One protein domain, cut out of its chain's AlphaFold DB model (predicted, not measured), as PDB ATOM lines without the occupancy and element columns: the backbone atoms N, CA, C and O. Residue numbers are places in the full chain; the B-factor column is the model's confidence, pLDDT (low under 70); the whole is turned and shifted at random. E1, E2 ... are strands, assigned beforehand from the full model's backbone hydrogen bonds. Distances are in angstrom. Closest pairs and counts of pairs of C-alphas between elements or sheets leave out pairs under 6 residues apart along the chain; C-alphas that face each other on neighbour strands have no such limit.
ATOM      1  N   LEU A 142     544.523 384.131 389.327       84.56
ATOM      2  CA  LEU A 142     545.131 384.967 390.360       84.56
ATOM      3  C   LEU A 142     544.890 384.340 391.729       84.56
ATOM      4  O   LEU A 142     543.826 383.775 391.977       84.56
ATOM      5  N   LEU A 143     545.879 384.443 392.615       89.00
ATOM      6  CA  LEU A 143     545.722 384.044 394.009       89.00
ATOM      7  C   LEU A 143     545.054 385.191 394.770       89.00
ATOM      8  O   LEU A 143     545.608 386.287 394.857       89.00
ATOM      9  N   LYS A 144     543.862 384.941 395.305       86.00
ATOM     10  CA  LYS A 144     543.044 385.929 396.008       86.00
ATOM     11  C   LYS A 144     542.791 385.465 397.440       86.00
ATOM     12  O   LYS A 144     542.605 384.276 397.676       86.00
ATOM     13  N   VAL A 145     542.756 386.402 398.386       89.75
ATOM     14  CA  VAL A 145     542.250 386.140 399.742       89.75
ATOM     15  C   VAL A 145     540.734 385.921 399.672       89.75
ATOM     16  O   VAL A 145     540.018 386.683 399.015       89.75
ATOM     17  N   LYS A 146     540.240 384.873 400.334       88.56
ATOM     18  CA  LYS A 146     538.805 384.580 400.427       88.56
ATOM     19  C   LYS A 146     538.064 385.734 401.105       88.56
ATOM     20  O   LYS A 146     538.623 386.453 401.926       88.56
ATOM     21  N   VAL A 147     536.780 385.890 400.790       87.69
ATOM     22  CA  VAL A 147     535.939 386.978 401.332       87.69
ATOM     23  C   VAL A 147     535.796 386.911 402.857       87.69
ATOM     24  O   VAL A 147     535.630 387.939 403.500       87.69
ATOM     25  N   ASP A 148     535.871 385.711 403.432       90.12
ATOM     26  CA  ASP A 148     535.827 385.472 404.876       90.12
ATOM     27  C   ASP A 148     537.209 385.524 405.550       90.12
ATOM     28  O   ASP A 148     537.323 385.183 406.725       90.12
ATOM     29  N   GLU A 149     538.254 385.899 404.801       87.56
ATOM     30  CA  GLU A 149     539.652 385.978 405.246       87.56
ATOM     31  C   GLU A 149     540.220 384.648 405.783       87.56
ATOM     32  O   GLU A 149     541.295 384.613 406.379       87.56
ATOM     33  N   SER A 150     539.540 383.524 405.529       89.06
ATOM     34  CA  SER A 150     539.935 382.204 406.044       89.06
ATOM     35  C   SER A 150     541.149 381.597 405.333       89.06
ATOM     36  O   SER A 150     541.697 380.589 405.780       89.06
ATOM     37  N   GLY A 151     541.573 382.181 404.210       91.19
ATOM     38  CA  GLY A 151     542.703 381.708 403.425       91.19
ATOM     39  C   GLY A 151     542.691 382.249 402.004       91.19
ATOM     40  O   GLY A 151     542.160 383.327 401.740       91.19
ATOM     41  N   TYR A 152     543.267 381.484 401.086       92.12
ATOM     42  CA  TYR A 152     543.459 381.863 399.697       92.12
ATOM     43  C   TYR A 152     542.732 380.905 398.757       92.12
ATOM     44  O   TYR A 152     542.456 379.749 399.084       92.12
ATOM     45  N   GLU A 153     542.410 381.407 397.576       90.75
ATOM     46  CA  GLU A 153     541.832 380.643 396.483       90.75
ATOM     47  C   GLU A 153     542.389 381.140 395.147       90.75
ATOM     48  O   GLU A 153     542.728 382.316 394.985       90.75
ATOM     49  N   LEU A 154     542.495 380.231 394.178       90.44
ATOM     50  CA  LEU A 154     542.778 380.605 392.801       90.44
ATOM     51  C   LEU A 154     541.473 380.996 392.119       90.44
ATOM     52  O   LEU A 154     540.568 380.174 391.976       90.44
ATOM     53  N   VAL A 155     541.400 382.236 391.651       87.81
ATOM     54  CA  VAL A 155     540.262 382.745 390.885       87.81
ATOM     55  C   VAL A 155     540.649 382.913 389.424       87.81
ATOM     56  O   VAL A 155     541.742 383.391 389.119       87.81
ATOM     57  N   HIS A 156     539.751 382.528 388.516       86.25
ATOM     58  CA  HIS A 156     539.914 382.850 387.103       86.25
ATOM     59  C   HIS A 156     539.936 384.362 386.936       86.25
ATOM     60  O   HIS A 156     539.033 385.058 387.403       86.25
ATOM     61  N   THR A 157     540.949 384.860 386.239       79.44
ATOM     62  CA  THR A 157     540.974 386.249 385.815       79.44
ATOM     63  C   THR A 157     540.528 386.350 384.365       79.44
ATOM     64  O   THR A 157     541.050 385.665 383.486       79.44
ATOM     65  N   ALA A 158     539.530 387.198 384.113       72.25
ATOM     66  CA  ALA A 158     539.188 387.628 382.758       72.25
ATOM     67  C   ALA A 158     540.201 388.658 382.227       72.25
ATOM     68  O   ALA A 158     540.197 388.974 381.036       72.25
ATOM     69  N   ALA A 159     541.074 389.169 383.101       72.19
ATOM     70  CA  ALA A 159     542.155 390.044 382.714       72.19
ATOM     71  C   ALA A 159     543.167 389.280 381.863       72.19
ATOM     72  O   ALA A 159     543.732 388.268 382.279       72.19
ATOM     73  N   LEU A 160     543.436 389.816 380.679       78.38
ATOM     74  CA  LEU A 160     544.520 389.385 379.809       78.38
ATOM     75  C   LEU A 160     545.572 390.496 379.807       78.38
ATOM     76  O   LEU A 160     545.642 391.230 378.821       78.38
ATOM     77  N   PRO A 161     546.342 390.686 380.894       82.12
ATOM     78  CA  PRO A 161     547.257 391.812 380.994       82.12
ATOM     79  C   PRO A 161     548.274 391.778 379.857       82.12
ATOM     80  O   PRO A 161     548.821 390.727 379.513       82.12
ATOM     81  N   ARG A 162     548.526 392.941 379.260       87.62
ATOM     82  CA  ARG A 162     549.620 393.142 378.314       87.62
ATOM     83  C   ARG A 162     550.823 393.695 379.050       87.62
ATOM     84  O   ARG A 162     550.711 394.660 379.806       87.62
ATOM     85  N   PHE A 163     551.964 393.065 378.811       92.44
ATOM     86  CA  PHE A 163     553.246 393.559 379.274       92.44
ATOM     87  C   PHE A 163     553.714 394.691 378.370       92.44
ATOM     88  O   PHE A 163     553.633 394.576 377.147       92.44
ATOM     89  N   TYR A 164     554.229 395.746 378.989       93.38
ATOM     90  CA  TYR A 164     554.921 396.847 378.336       93.38
ATOM     91  C   TYR A 164     556.235 397.086 379.069       93.38
ATOM     92  O   TYR A 164     556.227 397.418 380.252       93.38
ATOM     93  N   GLY A 165     557.358 396.924 378.376       95.38
ATOM     94  CA  GLY A 165     558.700 397.135 378.902       95.38
ATOM     95  C   GLY A 165     559.453 398.184 378.096       95.38
ATOM     96  O   GLY A 165     559.386 398.202 376.869       95.38
ATOM     97  N   PHE A 166     560.186 399.043 378.794       95.56
ATOM     98  CA  PHE A 166     561.008 400.104 378.228       95.56
ATOM     99  C   PHE A 166     562.480 399.812 378.523       95.56
ATOM    100  O   PHE A 166     562.868 399.697 379.685       95.56
ATOM    101  N   ALA A 167     563.305 399.704 377.488       94.88
ATOM    102  CA  ALA A 167     564.746 399.482 377.598       94.88
ATOM    103  C   ALA A 167     565.494 400.477 376.708       94.88
ATOM    104  O   ALA A 167     564.921 400.997 375.758       94.88
ATOM    105  N   LEU A 168     566.762 400.760 376.994       93.50
ATOM    106  CA  LEU A 168     567.585 401.528 376.059       93.50
ATOM    107  C   LEU A 168     568.132 400.615 374.958       93.50
ATOM    108  O   LEU A 168     568.371 399.426 375.184       93.50
ATOM    109  N   SER A 169     568.369 401.179 373.778       91.56
ATOM    110  CA  SER A 169     569.197 400.551 372.752       91.56
ATOM    111  C   SER A 169     570.600 400.251 373.295       91.56
ATOM    112  O   SER A 169     571.046 400.821 374.293       91.56
ATOM    113  N   SER A 170     571.333 399.351 372.636       89.81
ATOM    114  CA  SER A 170     572.664 398.920 373.094       89.81
ATOM    115  C   SER A 170     573.686 400.058 373.212       89.81
ATOM    116  O   SER A 170     574.657 399.941 373.952       89.81
ATOM    117  N   ASP A 171     573.485 401.143 372.467       91.44
ATOM    118  CA  ASP A 171     574.292 402.365 372.479       91.44
ATOM    119  C   ASP A 171     573.709 403.473 373.381       91.44
ATOM    120  O   ASP A 171     574.291 404.551 373.485       91.44
ATOM    121  N   GLY A 172     572.578 403.222 374.047       88.69
ATOM    122  CA  GLY A 172     571.940 404.147 374.982       88.69
ATOM    123  C   GLY A 172     571.237 405.343 374.337       88.69
ATOM    124  O   GLY A 172     570.810 406.246 375.058       88.69
ATOM    125  N   SER A 173     571.145 405.385 373.007       91.31
ATOM    126  CA  SER A 173     570.670 406.555 372.263       91.31
ATOM    127  C   SER A 173     569.151 406.583 372.073       91.31
ATOM    128  O   SER A 173     568.572 407.663 371.946       91.31
ATOM    129  N   GLU A 174     568.493 405.423 372.116       93.12
ATOM    130  CA  GLU A 174     567.059 405.280 371.876       93.12
ATOM    131  C   GLU A 174     566.357 404.544 373.019       93.12
ATOM    132  O   GLU A 174     566.890 403.599 373.599       93.12
ATOM    133  N   LEU A 175     565.121 404.954 373.317       93.12
ATOM    134  CA  LEU A 175     564.214 404.212 374.189       93.12
ATOM    135  C   LEU A 175     563.401 403.226 373.343       93.12
ATOM    136  O   LEU A 175     562.566 403.626 372.534       93.12
ATOM    137  N   LEU A 176     563.635 401.937 373.554       94.38
ATOM    138  CA  LEU A 176     562.949 400.827 372.908       94.38
ATOM    139  C   LEU A 176     561.756 400.371 373.750       94.38
ATOM    140  O   LEU A 176     561.861 400.217 374.969       94.38
ATOM    141  N   VAL A 177     560.630 400.106 373.085       94.31
ATOM    142  CA  VAL A 177     559.419 399.549 373.700       94.31
ATOM    143  C   VAL A 177     559.259 398.097 373.266       94.31
ATOM    144  O   VAL A 177     559.279 397.794 372.077       94.31
ATOM    145  N   THR A 178     559.080 397.202 374.231       94.25
ATOM    146  CA  THR A 178     558.673 395.812 374.008       94.25
ATOM    147  C   THR A 178     557.293 395.608 374.602       94.25
ATOM    148  O   THR A 178     557.070 395.920 375.770       94.25
ATOM    149  N   GLU A 179     556.369 395.060 373.821       93.12
ATOM    150  CA  GLU A 179     555.020 394.763 374.289       93.12
ATOM    151  C   GLU A 179     554.539 393.386 373.833       93.12
ATOM    152  O   GLU A 179     554.940 392.879 372.784       93.12
ATOM    153  N   GLY A 180     553.652 392.773 374.614       90.00
ATOM    154  CA  GLY A 180     552.992 391.534 374.213       90.00
ATOM    155  C   GLY A 180     552.309 390.791 375.355       90.00
ATOM    156  O   GLY A 180     552.291 391.246 376.499       90.00
ATOM    157  N   ARG A 181     551.701 389.649 375.014       85.56
ATOM    158  CA  ARG A 181     550.947 388.786 375.947       85.56
ATOM    159  C   ARG A 181     551.399 387.326 375.922       85.56
ATOM    160  O   ARG A 181     551.362 386.660 376.947       85.56
ATOM    161  N   ASP A 182     551.869 386.853 374.768       80.62
ATOM    162  CA  ASP A 182     552.091 385.424 374.506       80.62
ATOM    163  C   ASP A 182     553.575 385.013 374.521       80.62
ATOM    164  O   ASP A 182     553.949 383.976 373.975       80.62
ATOM    165  N   ALA A 183     554.432 385.825 375.144       83.94
ATOM    166  CA  ALA A 183     555.862 385.567 375.285       83.94
ATOM    167  C   ALA A 183     556.303 385.642 376.754       83.94
ATOM    168  O   ALA A 183     555.608 386.194 377.606       83.94
ATOM    169  N   ASN A 184     557.475 385.081 377.048       86.12
ATOM    170  CA  ASN A 184     558.097 385.222 378.359       86.12
ATOM    171  C   ASN A 184     558.808 386.575 378.423       86.12
ATOM    172  O   ASN A 184     559.739 386.811 377.657       86.12
ATOM    173  N   PHE A 185     558.393 387.432 379.352       89.25
ATOM    174  CA  PHE A 185     559.042 388.714 379.612       89.25
ATOM    175  C   PHE A 185     559.720 388.662 380.977       89.25
ATOM    176  O   PHE A 185     559.063 388.423 381.990       89.25
ATOM    177  N   ASN A 186     561.032 388.881 381.015       90.44
ATOM    178  CA  ASN A 186     561.749 389.070 382.268       90.44
ATOM    179  C   ASN A 186     561.797 390.568 382.583       90.44
ATOM    180  O   ASN A 186     562.426 391.341 381.871       90.44
ATOM    181  N   ALA A 187     561.131 390.979 383.660       89.94
ATOM    182  CA  ALA A 187     561.032 392.382 384.060       89.94
ATOM    183  C   ALA A 187     562.399 393.057 384.298       89.94
ATOM    184  O   ALA A 187     562.509 394.267 384.131       89.94
ATOM    185  N   GLN A 188     563.431 392.282 384.659       93.38
ATOM    186  CA  GLN A 188     564.796 392.782 384.879       93.38
ATOM    187  C   GLN A 188     565.504 393.218 383.589       93.38
ATOM    188  O   GLN A 188     566.496 393.938 383.655       93.38
ATOM    189  N   ASP A 189     564.997 392.813 382.424       92.81
ATOM    190  CA  ASP A 189     565.569 393.191 381.129       92.81
ATOM    191  C   ASP A 189     565.163 394.626 380.722       92.81
ATOM    192  O   ASP A 189     565.631 395.149 379.710       92.81
ATOM    193  N   PHE A 190     564.294 395.276 381.506       94.94
ATOM    194  CA  PHE A 190     563.711 396.581 381.209       94.94
ATOM    195  C   PHE A 190     564.015 397.589 382.323       94.94
ATOM    196  O   PHE A 190     563.983 397.270 383.508       94.94
ATOM    197  N   LEU A 191     564.262 398.842 381.940       93.12
ATOM    198  CA  LEU A 191     564.483 399.959 382.868       93.12
ATOM    199  C   LEU A 191     563.200 400.356 383.599       93.12
ATOM    200  O   LEU A 191     563.231 400.761 384.759       93.12
ATOM    201  N   ALA A 192     562.072 400.254 382.902       92.94
ATOM    202  CA  ALA A 192     560.743 400.431 383.454       92.94
ATOM    203  C   ALA A 192     559.791 399.469 382.754       92.94
ATOM    204  O   ALA A 192     559.954 399.170 381.572       92.94
ATOM    205  N   TRP A 193     558.776 399.002 383.467       93.69
ATOM    206  CA  TRP A 193     557.745 398.153 382.894       93.69
ATOM    207  C   TRP A 193     556.405 398.420 383.566       93.69
ATOM    208  O   TRP A 193     556.338 398.945 384.678       93.69
ATOM    209  N   THR A 194     555.333 398.061 382.876       90.31
ATOM    210  CA  THR A 194     553.982 398.069 383.426       90.31
ATOM    211  C   THR A 194     553.160 396.924 382.847       90.31
ATOM    212  O   THR A 194     553.457 396.393 381.774       90.31
ATOM    213  N   LEU A 195     552.121 396.542 383.582       88.25
ATOM    214  CA  LEU A 195     551.051 395.678 383.106       88.25
ATOM    215  C   LEU A 195     549.815 396.551 382.930       88.25
ATOM    216  O   LEU A 195     549.420 397.261 383.854       88.25
ATOM    217  N   ALA A 196     549.212 396.499 381.753       80.19
ATOM    218  CA  ALA A 196     547.993 397.237 381.456       80.19
ATOM    219  C   ALA A 196     546.959 396.325 380.794       80.19
ATOM    220  O   ALA A 196     547.264 395.199 380.409       80.19
ATOM    221  N   GLU A 197     545.745 396.855 380.638       78.56
ATOM    222  CA  GLU A 197     544.573 396.184 380.067       78.56
ATOM    223  C   GLU A 197     543.997 395.054 380.939       78.56
ATOM    224  O   GLU A 197     544.583 393.986 381.098       78.56
ATOM    225  N   GLY A 198     542.803 395.287 381.492       74.81
ATOM    226  CA  GLY A 198     542.108 394.321 382.353       74.81
ATOM    227  C   GLY A 198     542.672 394.210 383.773       74.81
ATOM    228  O   GLY A 198     542.151 393.439 384.561       74.81
ATOM    229  N   VAL A 199     543.722 394.961 384.116       79.94
ATOM    230  CA  VAL A 199     544.240 395.067 385.486       79.94
ATOM    231  C   VAL A 199     544.530 396.531 385.786       79.94
ATOM    232  O   VAL A 199     545.193 397.209 384.999       79.94
ATOM    233  N   THR A 200     544.040 397.015 386.923       82.19
ATOM    234  CA  THR A 200     544.344 398.343 387.462       82.19
ATOM    235  C   THR A 200     544.971 398.188 388.837       82.19
ATOM    236  O   THR A 200     544.501 397.399 389.657       82.19
ATOM    237  N   PHE A 201     546.026 398.954 389.094       85.06
ATOM    238  CA  PHE A 201     546.699 398.991 390.385       85.06
ATOM    239  C   PHE A 201     546.387 400.314 391.077       85.06
ATOM    240  O   PHE A 201     546.503 401.378 390.465       85.06
ATOM    241  N   ALA A 202     546.019 400.252 392.351       87.56
ATOM    242  CA  ALA A 202     545.813 401.419 393.193       87.56
ATOM    243  C   ALA A 202     546.633 401.293 394.479       87.56
ATOM    244  O   ALA A 202     546.908 400.196 394.958       87.56
ATOM    245  N   LEU A 203     547.033 402.437 395.034       87.75
ATOM    246  CA  LEU A 203     547.661 402.511 396.348       87.75
ATOM    247  C   LEU A 203     546.712 403.231 397.297       87.75
ATOM    248  O   LEU A 203     546.538 404.448 397.208       87.75
ATOM    249  N   HIS A 204     546.128 402.487 398.227       87.88
ATOM    250  CA  HIS A 204     545.273 403.031 399.273       87.88
ATOM    251  C   HIS A 204     545.988 402.878 400.610       87.88
ATOM    252  O   HIS A 204     546.219 401.772 401.075       87.88
ATOM    253  N   GLN A 205     546.405 403.995 401.219       88.50
ATOM    254  CA  GLN A 205     547.100 403.992 402.519       88.50
ATOM    255  C   GLN A 205     548.318 403.043 402.574       88.50
ATOM    256  O   GLN A 205     548.529 402.343 403.559       88.50
ATOM    257  N   ASN A 206     549.133 403.035 401.511       88.06
ATOM    258  CA  ASN A 206     550.292 402.144 401.348       88.06
ATOM    259  C   ASN A 206     549.951 400.644 401.178       88.06
ATOM    260  O   ASN A 206     550.851 399.808 401.221       88.06
ATOM    261  N   ALA A 207     548.683 400.298 400.942       79.00
ATOM    262  CA  ALA A 207     548.271 398.979 400.475       79.00
ATOM    263  C   ALA A 207     548.165 398.969 398.943       79.00
ATOM    264  O   ALA A 207     547.534 399.853 398.360       79.00
ATOM    265  N   LEU A 208     548.788 397.977 398.299       84.38
ATOM    266  CA  LEU A 208     548.613 397.717 396.872       84.38
ATOM    267  C   LEU A 208     547.297 396.970 396.659       84.38
ATOM    268  O   LEU A 208     547.159 395.819 397.065       84.38
ATOM    269  N   GLU A 209     546.359 397.619 395.987       83.38
ATOM    270  CA  GLU A 209     545.106 397.023 395.552       83.38
ATOM    271  C   GLU A 209     545.172 396.716 394.058       83.38
ATOM    272  O   GLU A 209     545.616 397.539 393.255       83.38
ATOM    273  N   VAL A 210     544.715 395.520 393.689       80.50
ATOM    274  CA  VAL A 210     544.589 395.087 392.296       80.50
ATOM    275  C   VAL A 210     543.109 394.940 391.981       80.50
ATOM    276  O   VAL A 210     542.407 394.168 392.633       80.50
ATOM    277  N   GLN A 211     542.639 395.677 390.980       75.44
ATOM    278  CA  GLN A 211     541.275 395.606 390.464       75.44
ATOM    279  C   GLN A 211     541.308 395.008 389.053       75.44
ATOM    280  O   GLN A 211     542.183 395.359 388.257       75.44
ATOM    281  N   LEU A 212     540.387 394.084 388.772       70.94
ATOM    282  CA  LEU A 212     540.262 393.342 387.510       70.94
ATOM    283  C   LEU A 212     539.008 393.780 386.753       70.94
ATOM    284  O   LEU A 212     537.984 394.002 387.440       70.94
TER     285      LEU A 212
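This is residues 142 to 212 of the 212 residues of an uncharacterized protein of Achromobacter pulmonis (UniProt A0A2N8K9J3). Three small, separate antiparallel pieces are strung out in an elongated, open shape: the hairpin E1 and E2 at one end, a three-stranded sheet of E4, E3 and E5 toward the other end, and the hairpin E6 and E7 between them along the length, with its tip, residues 203 to 208, sticking out freely to one side. No common core joins the three pieces. The printed part has 71 residues, with no named helix and seven named strands, E1 to E7 in order along the chain; the class is all strand. The larger sheet has the order E4, E3, E5, all antiparallel. The whole is loose, with a radius of gyration of the C-alphas of 15.9 A and spans of 53 by 30 by 18 A.

E1 is residues 142 to 145, 9.9 A long, with C-alpha 142 at (545.131, 384.967, 390.360). E2 is residues 152 to 156, 13.1 A. E3, residues 162 to 168, is the longest strand by residues and measures 20.0 A, with C-alpha 168 at (567.585, 401.528, 376.059). E4 is residues 175 to 180, 16.9 A, and E5 is residues 192 to 196, 13.3 A. E6 is residues 200 to 204 and E7 is residues 207 to 211, each 12.7 A; C-alpha 211 is at (541.275, 395.606, 390.464).

E1 and E2 form a hairpin, antiparallel at 140 degrees; N 144 and O 153 are within hydrogen-bond range at 2.9 A. E2 and E3 are apart. E3 is the inner strand of the larger sheet. E3 and E4 form a hairpin, antiparallel at 159 degrees, with N 165 and O 178 at 2.8 A. E3 and E5 are antiparallel at 164 degrees, with N 164 and O 194 at 3.0 A. E4 and E5 are edge strands. E5 and E6 meet only through their link. E6 and E7 form a hairpin, antiparallel at 151 degrees, with N 202 and O 209 at 2.9 A. E1 and E7 are apart, and so are E3 and E6.

The two C-alphas farthest apart are those of Asp 148 and Asp 171, at 53.1 A. The C-alphas of Leu 142 and Leu 212, the first and last printed, are 10.1 A apart, and residue 212 is the chain's last. The link from E4 to E5, with 11 residues, is long. The printed part has no cut. The mean pLDDT of the printed part is 87.5, and no printed residue is under 70.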